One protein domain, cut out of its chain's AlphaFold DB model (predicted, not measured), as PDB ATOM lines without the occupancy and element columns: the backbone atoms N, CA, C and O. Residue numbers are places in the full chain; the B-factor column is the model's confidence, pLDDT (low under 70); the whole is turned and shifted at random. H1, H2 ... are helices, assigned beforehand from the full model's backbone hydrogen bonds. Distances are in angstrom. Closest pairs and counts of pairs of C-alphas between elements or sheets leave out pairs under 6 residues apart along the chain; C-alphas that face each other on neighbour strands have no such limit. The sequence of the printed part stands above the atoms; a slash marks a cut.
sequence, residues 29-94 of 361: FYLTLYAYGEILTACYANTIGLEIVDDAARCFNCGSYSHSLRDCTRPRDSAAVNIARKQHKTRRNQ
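AT A GLANCE: This is residues 29 to 94 of the 361 residues of a protein of Arachis hypogaea (UniProt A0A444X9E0). A long arm, residues 29 to 53, sticks out from a small head, with the helix H1 making most of the arm. The head holds the looped residues 54 to 77 and the second helix, H2. The printed part has 66 residues with two named helices, H1 then H2, and no named strand; its class is all helix. It is extended, with a radius of gyration of the C-alphas of 19.5 A, and elongated, spanning 57 by 31 by 18 A.

IN THESE COORDINATES: H1, residues 29 to 47, begins at C-alpha 29 (114.997, 206.676, 175.884) and is 26.0 A long from first to last C-alpha. H2, residues 78 to 94, is 24.5 A long and ends at C-alpha 94 (111.858, 183.261, 222.572).

HOW THE PARTS SIT: H1 and H2 are apart, joined by a long link of 30 residues, 48 to 77. In both helices every O i to N i+4 pair is within hydrogen-bond range.

THE WHOLE: The C-alphas farthest apart, Phe 29 and Arg 70, are 57.8 A apart. The printed part has no cut. pLDDT is under 70 in residues 29 to 56 and 93 to 94.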
ATOM      1  N   PHE A  29     113.914 207.618 175.572       48.62
ATOM      2  CA  PHE A  29     114.997 206.676 175.884       48.62
ATOM      3  C   PHE A  29     115.689 206.989 177.220       48.62
ATOM      4  O   PHE A  29     115.928 206.074 178.011       48.62
ATOM      5  N   TYR A  30     115.955 208.268 177.511       45.84
ATOM      6  CA  TYR A  30     116.576 208.671 178.780       45.84
ATOM      7  C   TYR A  30     115.649 208.446 179.980       45.84
ATOM      8  O   TYR A  30     116.103 207.943 181.006       45.84
ATOM      9  N   LEU A  31     114.348 208.725 179.849       54.69
ATOM     10  CA  LEU A  31     113.381 208.456 180.919       54.69
ATOM     11  C   LEU A  31     113.164 206.956 181.152       54.69
ATOM     12  O   LEU A  31     113.068 206.536 182.304       54.69
ATOM     13  N   THR A  32     113.165 206.127 180.101       52.47
ATOM     14  CA  THR A  32     113.114 204.669 180.287       52.47
ATOM     15  C   THR A  32     114.380 204.126 180.943       52.47
ATOM     16  O   THR A  32     114.266 203.270 181.809       52.47
ATOM     17  N   LEU A  33     115.576 204.631 180.617       54.16
ATOM     18  CA  LEU A  33     116.821 204.169 181.249       54.16
ATOM     19  C   LEU A  33     116.915 204.561 182.732       54.16
ATOM     20  O   LEU A  33     117.375 203.749 183.530       54.16
ATOM     21  N   TYR A  34     116.424 205.744 183.122       54.22
ATOM     22  CA  TYR A  34     116.312 206.121 184.539       54.22
ATOM     23  C   TYR A  34     115.277 205.268 185.281       54.22
ATOM     24  O   TYR A  34     115.565 204.790 186.375       54.22
ATOM     25  N   ALA A  35     114.125 204.983 184.668       53.97
ATOM     26  CA  ALA A  35     113.126 204.094 185.258       53.97
ATOM     27  C   ALA A  35     113.641 202.648 185.390       53.97
ATOM     28  O   ALA A  35     113.456 202.030 186.432       53.97
ATOM     29  N   TYR A  36     114.350 202.111 184.390       52.88
ATOM     30  CA  TYR A  36     114.993 200.795 184.498       52.88
ATOM     31  C   TYR A  36     116.153 200.794 185.504       52.88
ATOM     32  O   TYR A  36     116.347 199.788 186.176       52.88
ATOM     33  N   GLY A  37     116.886 201.901 185.669       52.78
ATOM     34  CA  GLY A  37     117.920 202.058 186.699       52.78
ATOM     35  C   GLY A  37     117.358 202.113 188.126       52.78
ATOM     36  O   GLY A  37     117.901 201.473 189.027       52.78
ATOM     37  N   GLU A  38     116.232 202.799 188.335       48.56
ATOM     38  CA  GLU A  38     115.517 202.821 189.619       48.56
ATOM     39  C   GLU A  38     114.838 201.481 189.919       48.56
ATOM     40  O   GLU A  38     114.915 201.002 191.050       48.56
ATOM     41  N   ILE A  39     114.261 200.816 188.912       52.34
ATOM     42  CA  ILE A  39     113.691 199.470 189.058       52.34
ATOM     43  C   ILE A  39     114.798 198.449 189.334       52.34
ATOM     44  O   ILE A  39     114.611 197.601 190.200       52.34
ATOM     45  N   LEU A  40     115.964 198.543 188.681       49.88
ATOM     46  CA  LEU A  40     117.116 197.676 188.951       49.88
ATOM     47  C   LEU A  40     117.681 197.895 190.359       49.88
ATOM     48  O   LEU A  40     117.955 196.922 191.051       49.88
ATOM     49  N   THR A  41     117.767 199.139 190.833       47.84
ATOM     50  CA  THR A  41     118.236 199.448 192.198       47.84
ATOM     51  C   THR A  41     117.215 199.023 193.263       47.84
ATOM     52  O   THR A  41     117.590 198.457 194.291       47.84
ATOM     53  N   ALA A  42     115.916 199.205 193.004       48.59
ATOM     54  CA  ALA A  42     114.842 198.751 193.885       48.59
ATOM     55  C   ALA A  42     114.686 197.222 193.884       48.59
ATOM     56  O   ALA A  42     114.353 196.648 194.920       48.59
ATOM     57  N   CYS A  43     114.946 196.530 192.769       44.50
ATOM     58  CA  CYS A  43     114.925 195.068 192.755       44.50
ATOM     59  C   CYS A  43     116.210 194.461 193.336       44.50
ATOM     60  O   CYS A  43     116.088 193.491 194.073       44.50
ATOM     61  N   TYR A  44     117.389 195.084 193.188       45.06
ATOM     62  CA  TYR A  44     118.607 194.653 193.897       45.06
ATOM     63  C   TYR A  44     118.498 194.837 195.423       45.06
ATOM     64  O   TYR A  44     119.017 194.021 196.183       45.06
ATOM     65  N   ALA A  45     117.770 195.863 195.883       47.56
ATOM     66  CA  ALA A  45     117.451 196.055 197.301       47.56
ATOM     67  C   ALA A  45     116.422 195.038 197.838       47.56
ATOM     68  O   ALA A  45     116.406 194.769 199.035       47.56
ATOM     69  N   ASN A  46     115.592 194.447 196.968       48.75
ATOM     70  CA  ASN A  46     114.594 193.437 197.343       48.75
ATOM     71  C   ASN A  46     115.062 191.985 197.108       48.75
ATOM     72  O   ASN A  46     114.460 191.063 197.653       48.75
ATOM     73  N   THR A  47     116.132 191.757 196.338       43.56
ATOM     74  CA  THR A  47     116.749 190.426 196.151       43.56
ATOM     75  C   THR A  47     117.960 190.191 197.044       43.56
ATOM     76  O   THR A  47     118.463 189.073 197.115       43.56
ATOM     77  N   ILE A  48     118.406 191.212 197.774       45.78
ATOM     78  CA  ILE A  48     119.320 191.059 198.901       45.78
ATOM     79  C   ILE A  48     118.485 191.172 200.178       45.78
ATOM     80  O   ILE A  48     118.647 192.058 201.011       45.78
ATOM     81  N   GLY A  49     117.626 190.172 200.368       40.09
ATOM     82  CA  GLY A  49     117.453 189.594 201.691       40.09
ATOM     83  C   GLY A  49     118.774 188.942 202.099       40.09
ATOM     84  O   GLY A  49     118.857 187.725 202.222       40.09
ATOM     85  N   LEU A  50     119.822 189.746 202.304       44.78
ATOM     86  CA  LEU A  50     120.788 189.408 203.332       44.78
ATOM     87  C   LEU A  50     119.951 189.462 204.610       44.78
ATOM     88  O   LEU A  50     119.877 190.487 205.286       44.78
ATOM     89  N   GLU A  51     119.317 188.334 204.945       46.00
ATOM     90  CA  GLU A  51     119.432 187.858 206.310       46.00
ATOM     91  C   GLU A  51     120.925 187.961 206.606       46.00
ATOM     92  O   GLU A  51     121.729 187.080 206.300       46.00
ATOM     93  N   ILE A  52     121.325 189.110 207.149       48.22
ATOM     94  CA  ILE A  52     122.446 189.127 208.053       48.22
ATOM     95  C   ILE A  52     122.024 188.043 209.022       48.22
ATOM     96  O   ILE A  52     121.014 188.196 209.713       48.22
ATOM     97  N   VAL A  53     122.706 186.904 208.954       52.88
ATOM     98  CA  VAL A  53     122.611 185.864 209.958       52.88
ATOM     99  C   VAL A  53     123.093 186.551 211.227       52.88
ATOM    100  O   VAL A  53     124.253 186.491 211.623       52.88
ATOM    101  N   ASP A  54     122.173 187.276 211.855       54.16
ATOM    102  CA  ASP A  54     122.344 188.047 213.075       54.16
ATOM    103  C   ASP A  54     122.580 187.085 214.253       54.16
ATOM    104  O   ASP A  54     122.688 187.503 215.408       54.16
ATOM    105  N   ASP A  55     122.622 185.782 213.966       56.03
ATOM    106  CA  ASP A  55     122.941 184.657 214.830       56.03
ATOM    107  C   ASP A  55     124.441 184.319 214.871       56.03
ATOM    108  O   ASP A  55     124.855 183.505 215.694       56.03
ATOM    109  N   ALA A  56     125.286 184.963 214.055       63.38
ATOM    110  CA  ALA A  56     126.729 184.850 214.235       63.38
ATOM    111  C   ALA A  56     127.153 185.510 215.563       63.38
ATOM    112  O   ALA A  56     126.700 186.604 215.921       63.38
ATOM    113  N   ALA A  57     128.023 184.828 216.316       74.19
ATOM    114  CA  ALA A  57     128.478 185.269 217.631       74.19
ATOM    115  C   ALA A  57     129.274 186.582 217.526       74.19
ATOM    116  O   ALA A  57     130.477 186.589 217.280       74.19
ATOM    117  N   ARG A  58     128.586 187.711 217.719       88.38
ATOM    118  CA  ARG A  58     129.192 189.044 217.758       88.38
ATOM    119  C   ARG A  58     129.856 189.306 219.108       88.38
ATOM    120  O   ARG A  58     129.339 188.922 220.161       88.38
ATOM    121  N   CYS A  59     130.964 190.034 219.101       92.50
ATOM    122  CA  CYS A  59     131.605 190.537 220.306       92.50
ATOM    123  C   CYS A  59     130.619 191.401 221.103       92.50
ATOM    124  O   CYS A  59     130.116 192.408 220.607       92.50
ATOM    125  N   PHE A  60     130.377 191.052 222.367       92.75
ATOM    126  CA  PHE A  60     129.445 191.794 223.228       92.75
ATOM    127  C   PHE A  60     129.939 193.196 223.613       92.75
ATOM    128  O   PHE A  60     129.158 193.966 224.154       92.75
ATOM    129  N   ASN A  61     131.208 193.530 223.357       93.75
ATOM    130  CA  ASN A  61     131.752 194.869 223.594       93.75
ATOM    131  C   ASN A  61     131.600 195.770 222.359       93.75
ATOM    132  O   ASN A  61     130.983 196.823 222.425       93.75
ATOM    133  N   CYS A  62     132.145 195.350 221.213       91.94
ATOM    134  CA  CYS A  62     132.247 196.208 220.028       91.94
ATOM    135  C   CYS A  62     131.325 195.822 218.863       91.94
ATOM    136  O   CYS A  62     131.356 196.482 217.826       91.94
ATOM    137  N   GLY A  63     130.561 194.735 218.994       88.12
ATOM    138  CA  GLY A  63     129.665 194.233 217.951       88.12
ATOM    139  C   GLY A  63     130.360 193.574 216.754       88.12
ATOM    140  O   GLY A  63     129.677 193.181 215.817       88.12
ATOM    141  N   SER A  64     131.691 193.432 216.757       87.94
ATOM    142  CA  SER A  64     132.417 192.785 215.656       87.94
ATOM    143  C   SER A  64     132.173 191.275 215.617       87.94
ATOM    144  O   SER A  64     132.152 190.626 216.656       87.94
ATOM    145  N   TYR A  65     132.082 190.709 214.416       88.69
ATOM    146  CA  TYR A  65     131.985 189.263 214.181       88.69
ATOM    147  C   TYR A  65     133.337 188.531 214.205       88.69
ATOM    148  O   TYR A  65     133.378 187.312 214.100       88.69
ATOM    149  N   SER A  66     134.448 189.263 214.314       88.06
ATOM    150  CA  SER A  66     135.798 188.697 214.167       88.06
ATOM    151  C   SER A  66     136.357 188.040 215.431       88.06
ATOM    152  O   SER A  66     137.296 187.256 215.336       88.06
ATOM    153  N   HIS A  67     135.833 188.373 216.614       89.62
ATOM    154  CA  HIS A  67     136.443 187.976 217.883       89.62
ATOM    155  C   HIS A  67     135.432 187.884 219.029       89.62
ATOM    156  O   HIS A  67     134.339 188.454 218.986       89.62
ATOM    157  N   SER A  68     135.829 187.187 220.094       90.88
ATOM    158  CA  SER A  68     135.045 187.066 221.322       90.88
ATOM    159  C   SER A  68     135.256 188.274 222.246       90.88
ATOM    160  O   SER A  68     136.229 189.007 222.122       90.88
ATOM    161  N   LEU A  69     134.395 188.467 223.252       89.88
ATOM    162  CA  LEU A  69     134.568 189.533 224.255       89.88
ATOM    163  C   LEU A  69     135.958 189.531 224.931       89.88
ATOM    164  O   LEU A  69     136.392 190.579 225.406       89.88
ATOM    165  N   ARG A  70     136.626 188.372 225.015       89.81
ATOM    166  CA  ARG A  70     137.947 188.235 225.651       89.81
ATOM    167  C   ARG A  70     139.073 188.791 224.786       89.81
ATOM    168  O   ARG A  70     139.985 189.400 225.324       89.81
ATOM    169  N   ASP A  71     138.948 188.653 223.473       90.94
ATOM    170  CA  ASP A  71     139.987 189.014 222.501       90.94
ATOM    171  C   ASP A  71     139.729 190.407 221.898       90.94
ATOM    172  O   ASP A  71     140.234 190.761 220.833       90.94
ATOM    173  N   CYS A  72     138.883 191.203 222.559       92.31
ATOM    174  CA  CYS A  72     138.505 192.524 222.092       92.31
ATOM    175  C   CYS A  72     139.612 193.539 222.371       92.31
ATOM    176  O   CYS A  72     139.928 193.827 223.520       92.31
ATOM    177  N   THR A  73     140.146 194.130 221.305       92.19
ATOM    178  CA  THR A  73     141.189 195.165 221.369       92.19
ATOM    179  C   THR A  73     140.668 196.537 221.805       92.19
ATOM    180  O   THR A  73     141.457 197.416 222.142       92.19
ATOM    181  N   ARG A  74     139.342 196.750 221.805       89.75
ATOM    182  CA  ARG A  74     138.713 197.996 222.273       89.75
ATOM    183  C   ARG A  74     138.562 197.987 223.798       89.75
ATOM    184  O   ARG A  74     138.299 196.923 224.364       89.75
ATOM    185  N   PRO A  75     138.636 199.156 224.465       92.44
ATOM    186  CA  PRO A  75     138.363 199.249 225.895       92.44
ATOM    187  C   PRO A  75     136.973 198.688 226.207       92.44
ATOM    188  O   PRO A  75     136.046 198.775 225.399       92.44
ATOM    189  N   ARG A  76     136.842 198.050 227.370       91.88
ATOM    190  CA  ARG A  76     135.629 197.327 227.747       91.88
ATOM    191  C   ARG A  76     134.508 198.294 228.124       91.88
ATOM    192  O   ARG A  76     134.559 198.905 229.186       91.88
ATOM    193  N   ASP A  77     133.461 198.332 227.314       92.88
ATOM    194  CA  ASP A  77     132.212 199.023 227.618       92.88
ATOM    195  C   ASP A  77     131.247 198.072 228.348       92.88
ATOM    196  O   ASP A  77     130.716 197.103 227.796       92.88
ATOM    197  N   SER A  78     131.031 198.328 229.639       92.62
ATOM    198  CA  SER A  78     130.138 197.522 230.475       92.62
ATOM    199  C   SER A  78     128.664 197.682 230.090       92.62
ATOM    200  O   SER A  78     127.899 196.718 230.214       92.62
ATOM    201  N   ALA A  79     128.257 198.851 229.588       93.88
ATOM    202  CA  ALA A  79     126.886 199.119 229.177       93.88
ATOM    203  C   ALA A  79     126.549 198.342 227.899       93.88
ATOM    204  O   ALA A  79     125.551 197.615 227.875       93.88
ATOM    205  N   ALA A  80     127.427 198.399 226.893       91.88
ATOM    206  CA  ALA A  80     127.282 197.634 225.653       91.88
ATOM    207  C   ALA A  80     127.207 196.122 225.921       91.88
ATOM    208  O   ALA A  80     126.291 195.442 225.447       91.88
ATOM    209  N   VAL A  81     128.091 195.605 226.786       93.31
ATOM    210  CA  VAL A  81     128.093 194.186 227.177       93.31
ATOM    211  C   VAL A  81     126.794 193.786 227.869       93.31
ATOM    212  O   VAL A  81     126.255 192.710 227.600       93.31
ATOM    213  N   ASN A  82     126.267 194.628 228.753       93.81
ATOM    214  CA  ASN A  82     125.016 194.342 229.450       93.81
ATOM    215  C   ASN A  82     123.811 194.358 228.502       93.81
ATOM    216  O   ASN A  82     122.936 193.496 228.624       93.81
ATOM    217  N   ILE A  83     123.776 195.280 227.537       92.19
ATOM    218  CA  ILE A  83     122.744 195.327 226.491       92.19
ATOM    219  C   ILE A  83     122.814 194.062 225.626       92.19
ATOM    220  O   ILE A  83     121.802 193.375 225.473       92.19
ATOM    221  N   ALA A  84     124.005 193.687 225.151       91.50
ATOM    222  CA  ALA A  84     124.210 192.484 224.345       91.50
ATOM    223  C   ALA A  84     123.816 191.199 225.102       91.50
ATOM    224  O   ALA A  84     123.148 190.327 224.547       91.50
ATOM    225  N   ARG A  85     124.133 191.098 226.402       91.62
ATOM    226  CA  ARG A  85     123.693 189.978 227.257       91.62
ATOM    227  C   ARG A  85     122.174 189.910 227.393       91.62
ATOM    228  O   ARG A  85     121.614 188.815 227.332       91.62
ATOM    229  N   LYS A  86     121.505 191.054 227.585       91.31
ATOM    230  CA  LYS A  86     120.037 191.122 227.660       91.31
ATOM    231  C   LYS A  86     119.411 190.664 226.342       91.31
ATOM    232  O   LYS A  86     118.548 189.795 226.379       91.31
ATOM    233  N   GLN A  87     119.902 191.163 225.207       87.75
ATOM    234  CA  GLN A  87     119.437 190.769 223.869       87.75
ATOM    235  C   GLN A  87     119.671 189.278 223.582       87.75
ATOM    236  O   GLN A  87     118.797 188.590 223.060       87.75
ATOM    237  N   HIS A  88     120.828 188.745 223.977       86.94
ATOM    238  CA  HIS A  88     121.112 187.319 223.845       86.94
ATOM    239  C   HIS A  88     120.171 186.473 224.719       86.94
ATOM    240  O   HIS A  88     119.678 185.436 224.279       86.94
ATOM    241  N   LYS A  89     119.864 186.918 225.946       85.81
ATOM    242  CA  LYS A  89     118.925 186.228 226.845       85.81
ATOM    243  C   LYS A  89     117.482 186.271 226.328       85.81
ATOM    244  O   LYS A  89     116.801 185.252 226.394       85.81
ATOM    245  N   THR A  90     117.012 187.400 225.792       83.88
ATOM    246  CA  THR A  90     115.649 187.504 225.235       83.88
ATOM    247  C   THR A  90     115.480 186.621 224.001       83.88
ATOM    248  O   THR A  90     114.534 185.839 223.952       83.88
ATOM    249  N   ARG A  91     116.446 186.630 223.071       78.62
ATOM    250  CA  ARG A  91     116.480 185.699 221.924       78.62
ATOM    251  C   ARG A  91     116.609 184.239 222.358       78.62
ATOM    252  O   ARG A  91     116.047 183.340 221.729       78.62
ATOM    253  N   ARG A  92     117.330 183.975 223.456       75.75
ATOM    254  CA  ARG A  92     117.422 182.623 224.019       75.75
ATOM    255  C   ARG A  92     116.056 182.108 224.489       75.75
ATOM    256  O   ARG A  92     115.729 180.945 224.265       75.75
ATOM    257  N   ASN A  93     115.274 182.979 225.115       69.88
ATOM    258  CA  ASN A  93     114.002 182.622 225.733       69.88
ATOM    259  C   ASN A  93     112.827 182.580 224.741       69.88
ATOM    260  O   ASN A  93     111.882 181.839 224.981       69.88
ATOM    261  N   GLN A  94     112.890 183.312 223.622       69.25
ATOM    262  CA  GLN A  94     111.858 183.261 222.572       69.25
ATOM    263  C   GLN A  94     111.751 181.880 221.905       69.25
ATOM    264  O   GLN A  94     110.654 181.448 221.576       69.25
TER     265      GLN A  94